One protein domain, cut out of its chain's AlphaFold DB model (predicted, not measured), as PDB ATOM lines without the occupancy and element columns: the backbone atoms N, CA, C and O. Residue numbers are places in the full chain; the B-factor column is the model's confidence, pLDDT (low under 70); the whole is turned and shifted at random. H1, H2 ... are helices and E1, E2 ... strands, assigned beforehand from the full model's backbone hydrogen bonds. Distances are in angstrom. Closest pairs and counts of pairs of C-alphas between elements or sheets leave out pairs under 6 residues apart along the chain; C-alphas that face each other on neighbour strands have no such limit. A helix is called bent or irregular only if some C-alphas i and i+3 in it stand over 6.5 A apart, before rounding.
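What this domain is: This is residues 112 to 196 of the 198 residues of an uncharacterized protein of Monilinia fructigena (UniProt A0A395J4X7). Two helices, H1 and H3, lie side by side and run the same way, with H2 set at a slant near both of them. From this group the model reaches out in two directions: a wide loop, residues 127 to 151, holds the small strand hairpin E1 and E2 at its far turn, and H4 and H5 lie beyond the last residues of H1 and H3, where residues 183 to 189 stick out. The printed part has 85 residues with five named helices and two named strands, in the order H1, E1, E2, H2, H3, H4, H5; the one sheet has the order E1 - E2, antiparallel, and the class is mostly helix. The whole is loose, with a radius of gyration of the C-alphas of 15.2 A and spans of 39 by 38 by 24 A.

Where its parts are: H1, residues 117 to 126, begins at C-alpha 117 at (-40.433, -12.650, -14.223) and is 14.2 A long. E1, residues 133 to 136, and E2, residues 139 to 142, measure 9.3 A and 9.7 A. H2, residues 152 to 159, measures 11.5 A. H3, residues 162 to 173, is the longest helix by residues and spans 17.0 A, from C-alpha 162 at (-41.299, -22.360, -18.470). H4, residues 177 to 181, measures 6.4 A. H5, residues 188 to 196, measures 13.9 A and ends at C-alpha 196 at (-43.107, 8.470, -13.922); it is only just irregular, with C-alphas 193 and 196 6.9 A apart.

How they stand to each other: H1 and H3 touch at a shallow tilt of 8 degrees, the same way; their closest C-alphas, of Cys 124 and Ser 172, are 5.2 A apart. H2 is close to H1 but not clearly touching, the closest C-alphas being those of Gln 120 and Leu 153 at 7.6 A, with a steep tilt of 43 degrees, opposite ways. H2 is also close to H3 but not clearly touching: the closest C-alphas, of Arg 157 and Ala 165, are 5.6 A apart, and the tilt of 37 degrees, opposite ways, is only just steep. H1 and H4 only just touch, with 3 pairs of C-alphas within 8 A, the closest those of Val 126 and Ile 177 at 5.0 A. H4 and H5 are close but not clearly touching, the closest C-alphas being those of Val 181 and Thr 191 at 5.9 A. E1 and E2 form a hairpin, antiparallel with 141 degrees between their directions; N 134 and O 141 at 2.9 A and N 141 and O 134 at 2.8 A are within hydrogen-bond range. Among the pairs that are apart are H1 and E2, E1 and H2, and H3 and H5. In H1, H3 and H4 every O i to N i+4 pair is within hydrogen-bond range; in H2 it is 2 of 4 and in H5 4 of 5.

The domain as a whole: The two C-alphas farthest apart, those of Gly 137 and Asp 185, are 43.3 A apart. The printed part has no cut, and no link is long. The mean pLDDT of the printed part is 81.3; residue 136, residues 144 to 150 and residue 175 are under 70.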
ATOM      1  N   SER A 112     -29.258 -13.884 -10.936       87.88
ATOM      2  CA  SER A 112     -29.371 -12.423 -11.008       87.88
ATOM      3  C   SER A 112     -30.830 -11.968 -10.998       87.88
ATOM      4  O   SER A 112     -31.725 -12.702 -11.412       87.88
ATOM      5  N   ASN A 113     -31.078 -10.717 -10.596       87.81
ATOM      6  CA  ASN A 113     -32.429 -10.135 -10.596       87.81
ATOM      7  C   ASN A 113     -33.072 -10.089 -11.992       87.81
ATOM      8  O   ASN A 113     -34.292  -9.990 -12.101       87.81
ATOM      9  N   ALA A 114     -32.271 -10.191 -13.056       86.31
ATOM     10  CA  ALA A 114     -32.757 -10.267 -14.427       86.31
ATOM     11  C   ALA A 114     -33.551 -11.557 -14.718       86.31
ATOM     12  O   ALA A 114     -34.307 -11.600 -15.684       86.31
ATOM     13  N   GLN A 115     -33.434 -12.575 -13.861       92.56
ATOM     14  CA  GLN A 115     -34.224 -13.811 -13.913       92.56
ATOM     15  C   GLN A 115     -35.606 -13.657 -13.245       92.56
ATOM     16  O   GLN A 115     -36.402 -14.589 -13.250       92.56
ATOM     17  N   SER A 116     -35.931 -12.484 -12.688       93.50
ATOM     18  CA  SER A 116     -37.259 -12.196 -12.136       93.50
ATOM     19  C   SER A 116     -38.286 -11.966 -13.242       93.50
ATOM     20  O   SER A 116     -38.207 -10.987 -13.990       93.50
ATOM     21  N   SER A 117     -39.312 -12.816 -13.293       94.56
ATOM     22  CA  SER A 117     -40.433 -12.650 -14.223       94.56
ATOM     23  C   SER A 117     -41.219 -11.366 -13.962       94.56
ATOM     24  O   SER A 117     -41.706 -10.750 -14.902       94.56
ATOM     25  N   LEU A 118     -41.279 -10.895 -12.709       93.31
ATOM     26  CA  LEU A 118     -41.943  -9.633 -12.373       93.31
ATOM     27  C   LEU A 118     -41.229  -8.426 -12.988       93.31
ATOM     28  O   LEU A 118     -41.887  -7.521 -13.492       93.31
ATOM     29  N   MET A 119     -39.893  -8.411 -12.955       89.06
ATOM     30  CA  MET A 119     -39.113  -7.316 -13.537       89.06
ATOM     31  C   MET A 119     -39.336  -7.253 -15.053       89.06
ATOM     32  O   MET A 119     -39.688  -6.205 -15.589       89.06
ATOM     33  N   GLN A 120     -39.213  -8.397 -15.732       90.19
ATOM     34  CA  GLN A 120     -39.401  -8.462 -17.181       90.19
ATOM     35  C   GLN A 120     -40.859  -8.245 -17.609       90.19
ATOM     36  O   GLN A 120     -41.104  -7.736 -18.702       90.19
ATOM     37  N   PHE A 121     -41.837  -8.580 -16.761       91.44
ATOM     38  CA  PHE A 121     -43.253  -8.316 -17.026       91.44
ATOM     39  C   PHE A 121     -43.531  -6.823 -17.213       91.44
ATOM     40  O   PHE A 121     -44.268  -6.456 -18.131       91.44
ATOM     41  N   TRP A 122     -42.930  -5.960 -16.391       87.50
ATOM     42  CA  TRP A 122     -43.104  -4.514 -16.522       87.50
ATOM     43  C   TRP A 122     -42.466  -3.969 -17.799       87.50
ATOM     44  O   TRP A 122     -43.094  -3.176 -18.496       87.50
ATOM     45  N   GLU A 123     -41.286  -4.463 -18.168       85.25
ATOM     46  CA  GLU A 123     -40.651  -4.143 -19.451       85.25
ATOM     47  C   GLU A 123     -41.529  -4.550 -20.643       85.25
ATOM     48  O   GLU A 123     -41.778  -3.730 -21.528       85.25
ATOM     49  N   CYS A 124     -42.088  -5.764 -20.632       85.88
ATOM     50  CA  CYS A 124     -42.988  -6.234 -21.690       85.88
ATOM     51  C   CYS A 124     -44.287  -5.413 -21.752       85.88
ATOM     52  O   CYS A 124     -44.744  -5.046 -22.832       85.88
ATOM     53  N   SER A 125     -44.874  -5.107 -20.592       84.31
ATOM     54  CA  SER A 125     -46.167  -4.421 -20.495       84.31
ATOM     55  C   SER A 125     -46.076  -2.955 -20.908       84.31
ATOM     56  O   SER A 125     -46.941  -2.455 -21.629       84.31
ATOM     57  N   VAL A 126     -45.030  -2.250 -20.468       82.56
ATOM     58  CA  VAL A 126     -44.810  -0.848 -20.838       82.56
ATOM     59  C   VAL A 126     -44.231  -0.760 -22.249       82.56
ATOM     60  O   VAL A 126     -44.603   0.134 -23.000       82.56
ATOM     61  N   GLY A 127     -43.401  -1.720 -22.662       76.75
ATOM     62  CA  GLY A 127     -42.715  -1.721 -23.956       76.75
ATOM     63  C   GLY A 127     -41.389  -0.962 -23.946       76.75
ATOM     64  O   GLY A 127     -40.917  -0.547 -25.004       76.75
ATOM     65  N   VAL A 128     -40.797  -0.756 -22.767       77.50
ATOM     66  CA  VAL A 128     -39.479  -0.130 -22.600       77.50
ATOM     67  C   VAL A 128     -38.436  -1.229 -22.520       77.50
ATOM     68  O   VAL A 128     -38.423  -1.976 -21.549       77.50
ATOM     69  N   LYS A 129     -37.550  -1.308 -23.518       75.94
ATOM     70  CA  LYS A 129     -36.438  -2.262 -23.491       75.94
ATOM     71  C   LYS A 129     -35.305  -1.769 -22.609       75.94
ATOM     72  O   LYS A 129     -34.818  -0.652 -22.810       75.94
ATOM     73  N   HIS A 130     -34.855  -2.596 -21.672       74.81
ATOM     74  CA  HIS A 130     -33.702  -2.246 -20.855       74.81
ATOM     75  C   HIS A 130     -32.413  -2.407 -21.664       74.81
ATOM     76  O   HIS A 130     -32.098  -3.492 -22.140       74.81
ATOM     77  N   VAL A 131     -31.635  -1.333 -21.799       71.88
ATOM     78  CA  VAL A 131     -30.338  -1.393 -22.483       71.88
ATOM     79  C   VAL A 131     -29.214  -1.626 -21.472       71.88
ATOM     80  O   VAL A 131     -29.141  -0.913 -20.463       71.88
ATOM     81  N   PRO A 132     -28.303  -2.588 -21.713       71.31
ATOM     82  CA  PRO A 132     -27.183  -2.818 -20.814       71.31
ATOM     83  C   PRO A 132     -26.353  -1.541 -20.683       71.31
ATOM     84  O   PRO A 132     -25.882  -0.988 -21.675       71.31
ATOM     85  N   THR A 133     -26.169  -1.061 -19.458       73.06
ATOM     86  CA  THR A 133     -25.400   0.155 -19.184       73.06
ATOM     87  C   THR A 133     -24.218  -0.208 -18.304       73.06
ATOM     88  O   THR A 133     -24.376  -0.882 -17.287       73.06
ATOM     89  N   ARG A 134     -23.017   0.234 -18.680       75.50
ATOM     90  CA  ARG A 134     -21.820   0.106 -17.845       75.50
ATOM     91  C   ARG A 134     -21.374   1.479 -17.391       75.50
ATOM     92  O   ARG A 134     -21.396   2.435 -18.157       75.50
ATOM     93  N   LEU A 135     -20.934   1.574 -16.145       73.19
ATOM     94  CA  LEU A 135     -20.257   2.767 -15.661       73.19
ATOM     95  C   LEU A 135     -18.802   2.735 -16.135       73.19
ATOM     96  O   LEU A 135     -18.029   1.863 -15.735       73.19
ATOM     97  N   THR A 136     -18.437   3.684 -16.990       69.62
ATOM     98  CA  THR A 136     -17.049   3.911 -17.403       69.62
ATOM     99  C   THR A 136     -16.573   5.168 -16.667       69.62
ATOM    100  O   THR A 136     -16.750   6.287 -17.137       69.62
ATOM    101  N   GLY A 137     -16.064   5.001 -15.439       79.38
ATOM    102  CA  GLY A 137     -15.885   6.116 -14.496       79.38
ATOM    103  C   GLY A 137     -17.223   6.538 -13.869       79.38
ATOM    104  O   GLY A 137     -17.977   5.683 -13.418       79.38
ATOM    105  N   ASN A 138     -17.536   7.841 -13.863       79.75
ATOM    106  CA  ASN A 138     -18.823   8.370 -13.367       79.75
ATOM    107  C   ASN A 138     -19.893   8.522 -14.464       79.75
ATOM    108  O   ASN A 138     -20.995   8.988 -14.183       79.75
ATOM    109  N   THR A 139     -19.579   8.175 -15.713       71.50
ATOM    110  CA  THR A 139     -20.510   8.309 -16.837       71.50
ATOM    111  C   THR A 139     -21.135   6.958 -17.182       71.50
ATOM    112  O   THR A 139     -20.389   6.011 -17.454       71.50
ATOM    113  N   PRO A 140     -22.477   6.844 -17.187       73.75
ATOM    114  CA  PRO A 140     -23.156   5.674 -17.725       73.75
ATOM    115  C   PRO A 140     -22.982   5.627 -19.245       73.75
ATOM    116  O   PRO A 140     -23.333   6.567 -19.956       73.75
ATOM    117  N   GLU A 141     -22.418   4.530 -19.734       78.19
ATOM    118  CA  GLU A 141     -22.224   4.239 -21.149       78.19
ATOM    119  C   GLU A 141     -23.148   3.085 -21.545       78.19
ATOM    120  O   GLU A 141     -23.099   1.999 -20.956       78.19
ATOM    121  N   VAL A 142     -24.007   3.324 -22.535       75.62
ATOM    122  CA  VAL A 142     -24.895   2.293 -23.083       75.62
ATOM    123  C   VAL A 142     -24.061   1.322 -23.909       75.62
ATOM    124  O   VAL A 142     -23.417   1.707 -24.886       75.62
ATOM    125  N   ILE A 143     -24.078   0.050 -23.530       72.31
ATOM    126  CA  ILE A 143     -23.408  -1.015 -24.264       72.31
ATOM    127  C   ILE A 143     -24.357  -1.502 -25.355       72.31
ATOM    128  O   ILE A 143     -25.498  -1.879 -25.095       72.31
ATOM    129  N   SER A 144     -23.871  -1.515 -26.595       63.56
ATOM    130  CA  SER A 144     -24.622  -2.118 -27.695       63.56
ATOM    131  C   SER A 144     -24.779  -3.629 -27.473       63.56
ATOM    132  O   SER A 144     -23.807  -4.279 -27.073       63.56
ATOM    133  N   PRO A 145     -25.956  -4.210 -27.761       62.19
ATOM    134  CA  PRO A 145     -26.170  -5.647 -27.629       62.19
ATOM    135  C   PRO A 145     -25.160  -6.440 -28.474       62.19
ATOM    136  O   PRO A 145     -24.675  -5.969 -29.510       62.19
ATOM    137  N   LYS A 146     -24.825  -7.660 -28.026       62.28
ATOM    138  CA  LYS A 146     -23.905  -8.550 -28.753       62.28
ATOM    139  C   LYS A 146     -24.428  -8.770 -30.177       62.28
ATOM    140  O   LYS A 146     -25.593  -9.096 -30.386       62.28
ATOM    141  N   LYS A 147     -23.555  -8.602 -31.175       49.59
ATOM    142  CA  LYS A 147     -23.919  -8.697 -32.596       49.59
ATOM    143  C   LYS A 147     -24.454 -10.101 -32.919       49.59
ATOM    144  O   LYS A 147     -23.687 -11.057 -32.914       49.59
ATOM    145  N   GLY A 148     -25.753 -10.202 -33.210       55.69
ATOM    146  CA  GLY A 148     -26.425 -11.459 -33.570       55.69
ATOM    147  C   GLY A 148     -26.836 -12.353 -32.392       55.69
ATOM    148  O   GLY A 148     -27.222 -13.491 -32.635       55.69
ATOM    149  N   GLY A 149     -26.746 -11.867 -31.148       57.50
ATOM    150  CA  GLY A 149     -27.261 -12.558 -29.963       57.50
ATOM    151  C   GLY A 149     -28.589 -11.969 -29.485       57.50
ATOM    152  O   GLY A 149     -28.901 -10.817 -29.791       57.50
ATOM    153  N   ASN A 150     -29.346 -12.758 -28.721       63.28
ATOM    154  CA  ASN A 150     -30.495 -12.256 -27.965       63.28
ATOM    155  C   ASN A 150     -30.027 -11.227 -26.925       63.28
ATOM    156  O   ASN A 150     -28.864 -11.245 -26.505       63.28
ATOM    157  N   ASP A 151     -30.921 -10.324 -26.519       78.88
ATOM    158  CA  ASP A 151     -30.634  -9.413 -25.412       78.88
ATOM    159  C   ASP A 151     -30.355 -10.218 -24.129       78.88
ATOM    160  O   ASP A 151     -30.847 -11.335 -23.965       78.88
ATOM    161  N   PHE A 152     -29.570  -9.663 -23.205       82.75
ATOM    162  CA  PHE A 152     -29.249 -10.335 -21.945       82.75
ATOM    163  C   PHE A 152     -30.524 -10.715 -21.180       82.75
ATOM    164  O   PHE A 152     -30.622 -11.818 -20.647       82.75
ATOM    165  N   LEU A 153     -31.532  -9.837 -21.163       83.06
ATOM    166  CA  LEU A 153     -32.811 -10.129 -20.513       83.06
ATOM    167  C   LEU A 153     -33.593 -11.241 -21.218       83.06
ATOM    168  O   LEU A 153     -34.166 -12.095 -20.539       83.06
ATOM    169  N   ASP A 154     -33.556 -11.292 -22.549       84.44
ATOM    170  CA  ASP A 154     -34.168 -12.382 -23.314       84.44
ATOM    171  C   ASP A 154     -33.483 -13.723 -22.996       84.44
ATOM    172  O   ASP A 154     -34.156 -14.736 -22.808       84.44
ATOM    173  N   GLU A 155     -32.154 -13.735 -22.850       88.19
ATOM    174  CA  GLU A 155     -31.404 -14.919 -22.414       88.19
ATOM    175  C   GLU A 155     -31.804 -15.364 -20.998       88.19
ATOM    176  O   GLU A 155     -31.934 -16.563 -20.740       88.19
ATOM    177  N   MET A 156     -32.061 -14.417 -20.086       91.12
ATOM    178  CA  MET A 156     -32.469 -14.718 -18.707       91.12
ATOM    179  C   MET A 156     -33.839 -15.394 -18.603       91.12
ATOM    180  O   MET A 156     -34.109 -16.043 -17.592       91.12
ATOM    181  N   ARG A 157     -34.676 -15.348 -19.648       91.44
ATOM    182  CA  ARG A 157     -35.942 -16.101 -19.686       91.44
ATOM    183  C   ARG A 157     -35.729 -17.614 -19.690       91.44
ATOM    184  O   ARG A 157     -36.569 -18.330 -19.159       91.44
ATOM    185  N   ASN A 158     -34.582 -18.097 -20.178       91.56
ATOM    186  CA  ASN A 158     -34.218 -19.521 -20.111       91.56
ATOM    187  C   ASN A 158     -33.958 -20.012 -18.677       91.56
ATOM    188  O   ASN A 158     -33.867 -21.213 -18.443       91.56
ATOM    189  N   TYR A 159     -33.817 -19.087 -17.724       91.56
ATOM    190  CA  TYR A 159     -33.618 -19.374 -16.304       91.56
ATOM    191  C   TYR A 159     -34.908 -19.204 -15.486       91.56
ATOM    192  O   TYR A 159     -34.887 -19.396 -14.271       91.56
ATOM    193  N   MET A 160     -36.022 -18.840 -16.128       93.12
ATOM    194  CA  MET A 160     -37.337 -18.750 -15.496       93.12
ATOM    195  C   MET A 160     -38.086 -20.083 -15.605       93.12
ATOM    196  O   MET A 160     -37.831 -20.856 -16.531       93.12
ATOM    197  N   PRO A 161     -39.071 -20.347 -14.728       93.19
ATOM    198  CA  PRO A 161     -40.034 -21.415 -14.962       93.19
ATOM    199  C   PRO A 161     -40.676 -21.265 -16.347       93.19
ATOM    200  O   PRO A 161     -41.110 -20.173 -16.720       93.19
ATOM    201  N   GLY A 162     -40.764 -22.363 -17.101       94.12
ATOM    202  CA  GLY A 162     -41.299 -22.360 -18.470       94.12
ATOM    203  C   GLY A 162     -42.651 -21.638 -18.616       94.12
ATOM    204  O   GLY A 162     -42.778 -20.790 -19.501       94.12
ATOM    205  N   PRO A 163     -43.635 -21.878 -17.725       95.00
ATOM    206  CA  PRO A 163     -44.902 -21.148 -17.740       95.00
ATOM    207  C   PRO A 163     -44.748 -19.623 -17.577       95.00
ATOM    208  O   PRO A 163     -45.454 -18.863 -18.236       95.00
ATOM    209  N   HIS A 164     -43.789 -19.154 -16.771       95.69
ATOM    210  CA  HIS A 164     -43.523 -17.719 -16.607       95.69
ATOM    211  C   HIS A 164     -42.883 -17.113 -17.856       95.69
ATOM    212  O   HIS A 164     -43.274 -16.025 -18.273       95.69
ATOM    213  N   ALA A 165     -41.942 -17.816 -18.492       94.12
ATOM    214  CA  ALA A 165     -41.348 -17.364 -19.751       94.12
ATOM    215  C   ALA A 165     -42.404 -17.248 -20.868       94.12
ATOM    216  O   ALA A 165     -42.468 -16.226 -21.553       94.12
ATOM    217  N   ALA A 166     -43.293 -18.243 -20.985       93.88
ATOM    218  CA  ALA A 166     -44.403 -18.234 -21.939       93.88
ATOM    219  C   ALA A 166     -45.401 -17.090 -21.675       93.88
ATOM    220  O   ALA A 166     -45.966 -16.515 -22.607       93.88
ATOM    221  N   PHE A 167     -45.608 -16.716 -20.408       93.88
ATOM    222  CA  PHE A 167     -46.435 -15.561 -20.056       93.88
ATOM    223  C   PHE A 167     -45.847 -14.250 -20.566       93.88
ATOM    224  O   PHE A 167     -46.567 -13.429 -21.129       93.88
ATOM    225  N   LEU A 168     -44.538 -14.053 -20.394       91.56
ATOM    226  CA  LEU A 168     -43.850 -12.848 -20.863       91.56
ATOM    227  C   LEU A 168     -43.896 -12.725 -22.385       91.56
ATOM    228  O   LEU A 168     -44.123 -11.631 -22.908       91.56
ATOM    229  N   GLU A 169     -43.733 -13.842 -23.096       89.75
ATOM    230  CA  GLU A 169     -43.940 -13.900 -24.543       89.75
ATOM    231  C   GLU A 169     -45.373 -13.483 -24.895       89.75
ATOM    232  O   GLU A 169     -45.570 -12.575 -25.705       89.75
ATOM    233  N   LYS A 170     -46.373 -14.032 -24.192       89.50
ATOM    234  CA  LYS A 170     -47.776 -13.713 -24.458       89.50
ATOM    235  C   LYS A 170     -48.122 -12.242 -24.228       89.50
ATOM    236  O   LYS A 170     -48.822 -11.640 -25.039       89.50
ATOM    237  N   ILE A 171     -47.639 -11.655 -23.134       87.44
ATOM    238  CA  ILE A 171     -47.851 -10.235 -22.823       87.44
ATOM    239  C   ILE A 171     -47.165  -9.338 -23.858       87.44
ATOM    240  O   ILE A 171     -47.737  -8.325 -24.255       87.44
ATOM    241  N   SER A 172     -45.993  -9.739 -24.355       83.38
ATOM    242  CA  SER A 172     -45.279  -9.000 -25.403       83.38
ATOM    243  C   SER A 172     -46.059  -8.947 -26.730       83.38
ATOM    244  O   SER A 172     -45.969  -7.952 -27.448       83.38
ATOM    245  N   GLU A 173     -46.849  -9.979 -27.058       83.31
ATOM    246  CA  GLU A 173     -47.667 -10.042 -28.285       83.31
ATOM    247  C   GLU A 173     -48.911  -9.141 -28.262       83.31
ATOM    248  O   GLU A 173     -49.346  -8.648 -29.302       83.31
ATOM    249  N   ILE A 174     -49.530  -8.960 -27.092       80.31
ATOM    250  CA  ILE A 174     -50.883  -8.382 -26.958       80.31
ATOM    251  C   ILE A 174     -50.931  -6.865 -27.237       80.31
ATOM    252  O   ILE A 174     -52.010  -6.314 -27.452       80.31
ATOM    253  N   SER A 175     -49.764  -6.225 -27.353       67.94
ATOM    254  CA  SER A 175     -49.487  -4.794 -27.550       67.94
ATOM    255  C   SER A 175     -49.042  -4.112 -26.254       67.94
ATOM    256  O   SER A 175     -49.840  -3.991 -25.322       67.94
ATOM    257  N   PRO A 176     -47.813  -3.565 -26.218       74.25
ATOM    258  CA  PRO A 176     -47.358  -2.737 -25.111       74.25
ATOM    259  C   PRO A 176     -48.230  -1.493 -24.928       74.25
ATOM    260  O   PRO A 176     -48.722  -0.904 -25.900       74.25
ATOM    261  N   ILE A 177     -48.361  -1.049 -23.680       79.44
ATOM    262  CA  ILE A 177     -49.102   0.159 -23.292       79.44
ATOM    263  C   ILE A 177     -48.579   1.387 -24.052       79.44
ATOM    264  O   ILE A 177     -49.365   2.235 -24.473       79.44
ATOM    265  N   HIS A 178     -47.270   1.465 -24.309       74.44
ATOM    266  CA  HIS A 178     -46.660   2.574 -25.042       74.44
ATOM    267  C   HIS A 178     -47.212   2.748 -26.469       74.44
ATOM    268  O   HIS A 178     -47.299   3.874 -26.956       74.44
ATOM    269  N   THR A 179     -47.665   1.679 -27.135       78.00
ATOM    270  CA  THR A 179     -48.320   1.795 -28.453       78.00
ATOM    271  C   THR A 179     -49.637   2.564 -28.352       78.00
ATOM    272  O   THR A 179     -49.949   3.372 -29.224       78.00
ATOM    273  N   TYR A 180     -50.394   2.362 -27.271       80.62
ATOM    274  CA  TYR A 180     -51.606   3.134 -27.008       80.62
ATOM    275  C   TYR A 180     -51.274   4.583 -26.636       80.62
ATOM    276  O   TYR A 180     -51.865   5.495 -27.208       80.62
ATOM    277  N   VAL A 181     -50.290   4.809 -25.759       81.06
ATOM    278  CA  VAL A 181     -49.892   6.159 -25.309       81.06
ATOM    279  C   VAL A 181     -49.435   7.059 -26.455       81.06
ATOM    280  O   VAL A 181     -49.736   8.247 -26.460       81.06
ATOM    281  N   ASN A 182     -48.730   6.501 -27.440       78.56
ATOM    282  CA  ASN A 182     -48.271   7.264 -28.605       78.56
ATOM    283  C   ASN A 182     -49.318   7.392 -29.714       78.56
ATOM    284  O   ASN A 182     -49.047   8.026 -30.736       78.56
ATOM    285  N   SER A 183     -50.494   6.781 -29.558       82.62
ATOM    286  CA  SER A 183     -51.581   6.972 -30.513       82.62
ATOM    287  C   SER A 183     -52.151   8.386 -30.389       82.62
ATOM    288  O   SER A 183     -52.219   8.955 -29.300       82.62
ATOM    289  N   SER A 184     -52.603   8.952 -31.509       76.50
ATOM    290  CA  SER A 184     -53.233  10.280 -31.551       76.50
ATOM    291  C   SER A 184     -54.497  10.390 -30.696       76.50
ATOM    292  O   SER A 184     -54.936  11.496 -30.393       76.50
ATOM    293  N   ASP A 185     -55.070   9.249 -30.317       83.31
ATOM    294  CA  ASP A 185     -56.349   9.144 -29.624       83.31
ATOM    295  C   ASP A 185     -56.173   9.005 -28.100       83.31
ATOM    296  O   ASP A 185     -57.161   8.884 -27.372       83.31
ATOM    297  N   CYS A 186     -54.930   9.009 -27.597       81.19
ATOM    298  CA  CYS A 186     -54.645   8.857 -26.174       81.19
ATOM    299  C   CYS A 186     -54.918  10.158 -25.394       81.19
ATOM    300  O   CYS A 186     -54.323  11.195 -25.702       81.19
ATOM    301  N   PRO A 187     -55.756  10.123 -24.338       88.81
ATOM    302  CA  PRO A 187     -55.956  11.270 -23.455       88.81
ATOM    303  C   PRO A 187     -54.659  11.694 -22.758       88.81
ATOM    304  O   PRO A 187     -53.861  10.851 -22.336       88.81
ATOM    305  N   SER A 188     -54.475  13.002 -22.571       84.19
ATOM    306  CA  SER A 188     -53.280  13.573 -21.934       84.19
ATOM    307  C   SER A 188     -53.066  13.097 -20.497       84.19
ATOM    308  O   SER A 188     -51.926  12.972 -20.055       84.19
ATOM    309  N   GLU A 189     -54.146  12.796 -19.778       86.06
ATOM    310  CA  GLU A 189     -54.117  12.286 -18.408       86.06
ATOM    311  C   GLU A 189     -53.430  10.916 -18.343       86.06
ATOM    312  O   GLU A 189     -52.637  10.664 -17.439       86.06
ATOM    313  N   VAL A 190     -53.673  10.047 -19.332       82.94
ATOM    314  CA  VAL A 190     -53.065   8.707 -19.398       82.94
ATOM    315  C   VAL A 190     -51.561   8.816 -19.645       82.94
ATOM    316  O   VAL A 190     -50.774   8.131 -18.990       82.94
ATOM    317  N   THR A 191     -51.145   9.726 -20.529       80.31
ATOM    318  CA  THR A 191     -49.728   9.998 -20.801       80.31
ATOM    319  C   THR A 191     -49.012  10.558 -19.568       80.31
ATOM    320  O   THR A 191     -47.911  10.114 -19.244       80.31
ATOM    321  N   GLN A 192     -49.645  11.480 -18.833       82.62
ATOM    322  CA  GLN A 192     -49.089  12.037 -17.592       82.62
ATOM    323  C   GLN A 192     -48.944  10.983 -16.486       82.62
ATOM    324  O   GLN A 192     -47.950  10.997 -15.761       82.62
ATOM    325  N   CYS A 193     -49.894  10.050 -16.367       81.38
ATOM    326  CA  CYS A 193     -49.812   8.960 -15.394       81.38
ATOM    327  C   CYS A 193     -48.672   7.972 -15.678       81.38
ATOM    328  O   CYS A 193     -48.152   7.380 -14.736       81.38
ATOM    329  N   LEU A 194     -48.285   7.792 -16.945       77.38
ATOM    330  CA  LEU A 194     -47.250   6.832 -17.347       77.38
ATOM    331  C   LEU A 194     -45.840   7.429 -17.416       77.38
ATOM    332  O   LEU A 194     -44.877   6.680 -17.303       77.38
ATOM    333  N   GLN A 195     -45.696   8.756 -17.522       73.12
ATOM    334  CA  GLN A 195     -44.392   9.430 -17.466       73.12
ATOM    335  C   GLN A 195     -43.485   9.017 -16.290       73.12
ATOM    336  O   GLN A 195     -42.300   8.828 -16.537       73.12
ATOM    337  N   PRO A 196     -43.964   8.885 -15.036       74.50
ATOM    338  CA  PRO A 196     -43.107   8.470 -13.922       74.50
ATOM    339  C   PRO A 196     -42.767   6.970 -13.912       74.50
ATOM    340  O   PRO A 196     -41.980   6.543 -13.072       74.50
TER     341      PRO A 196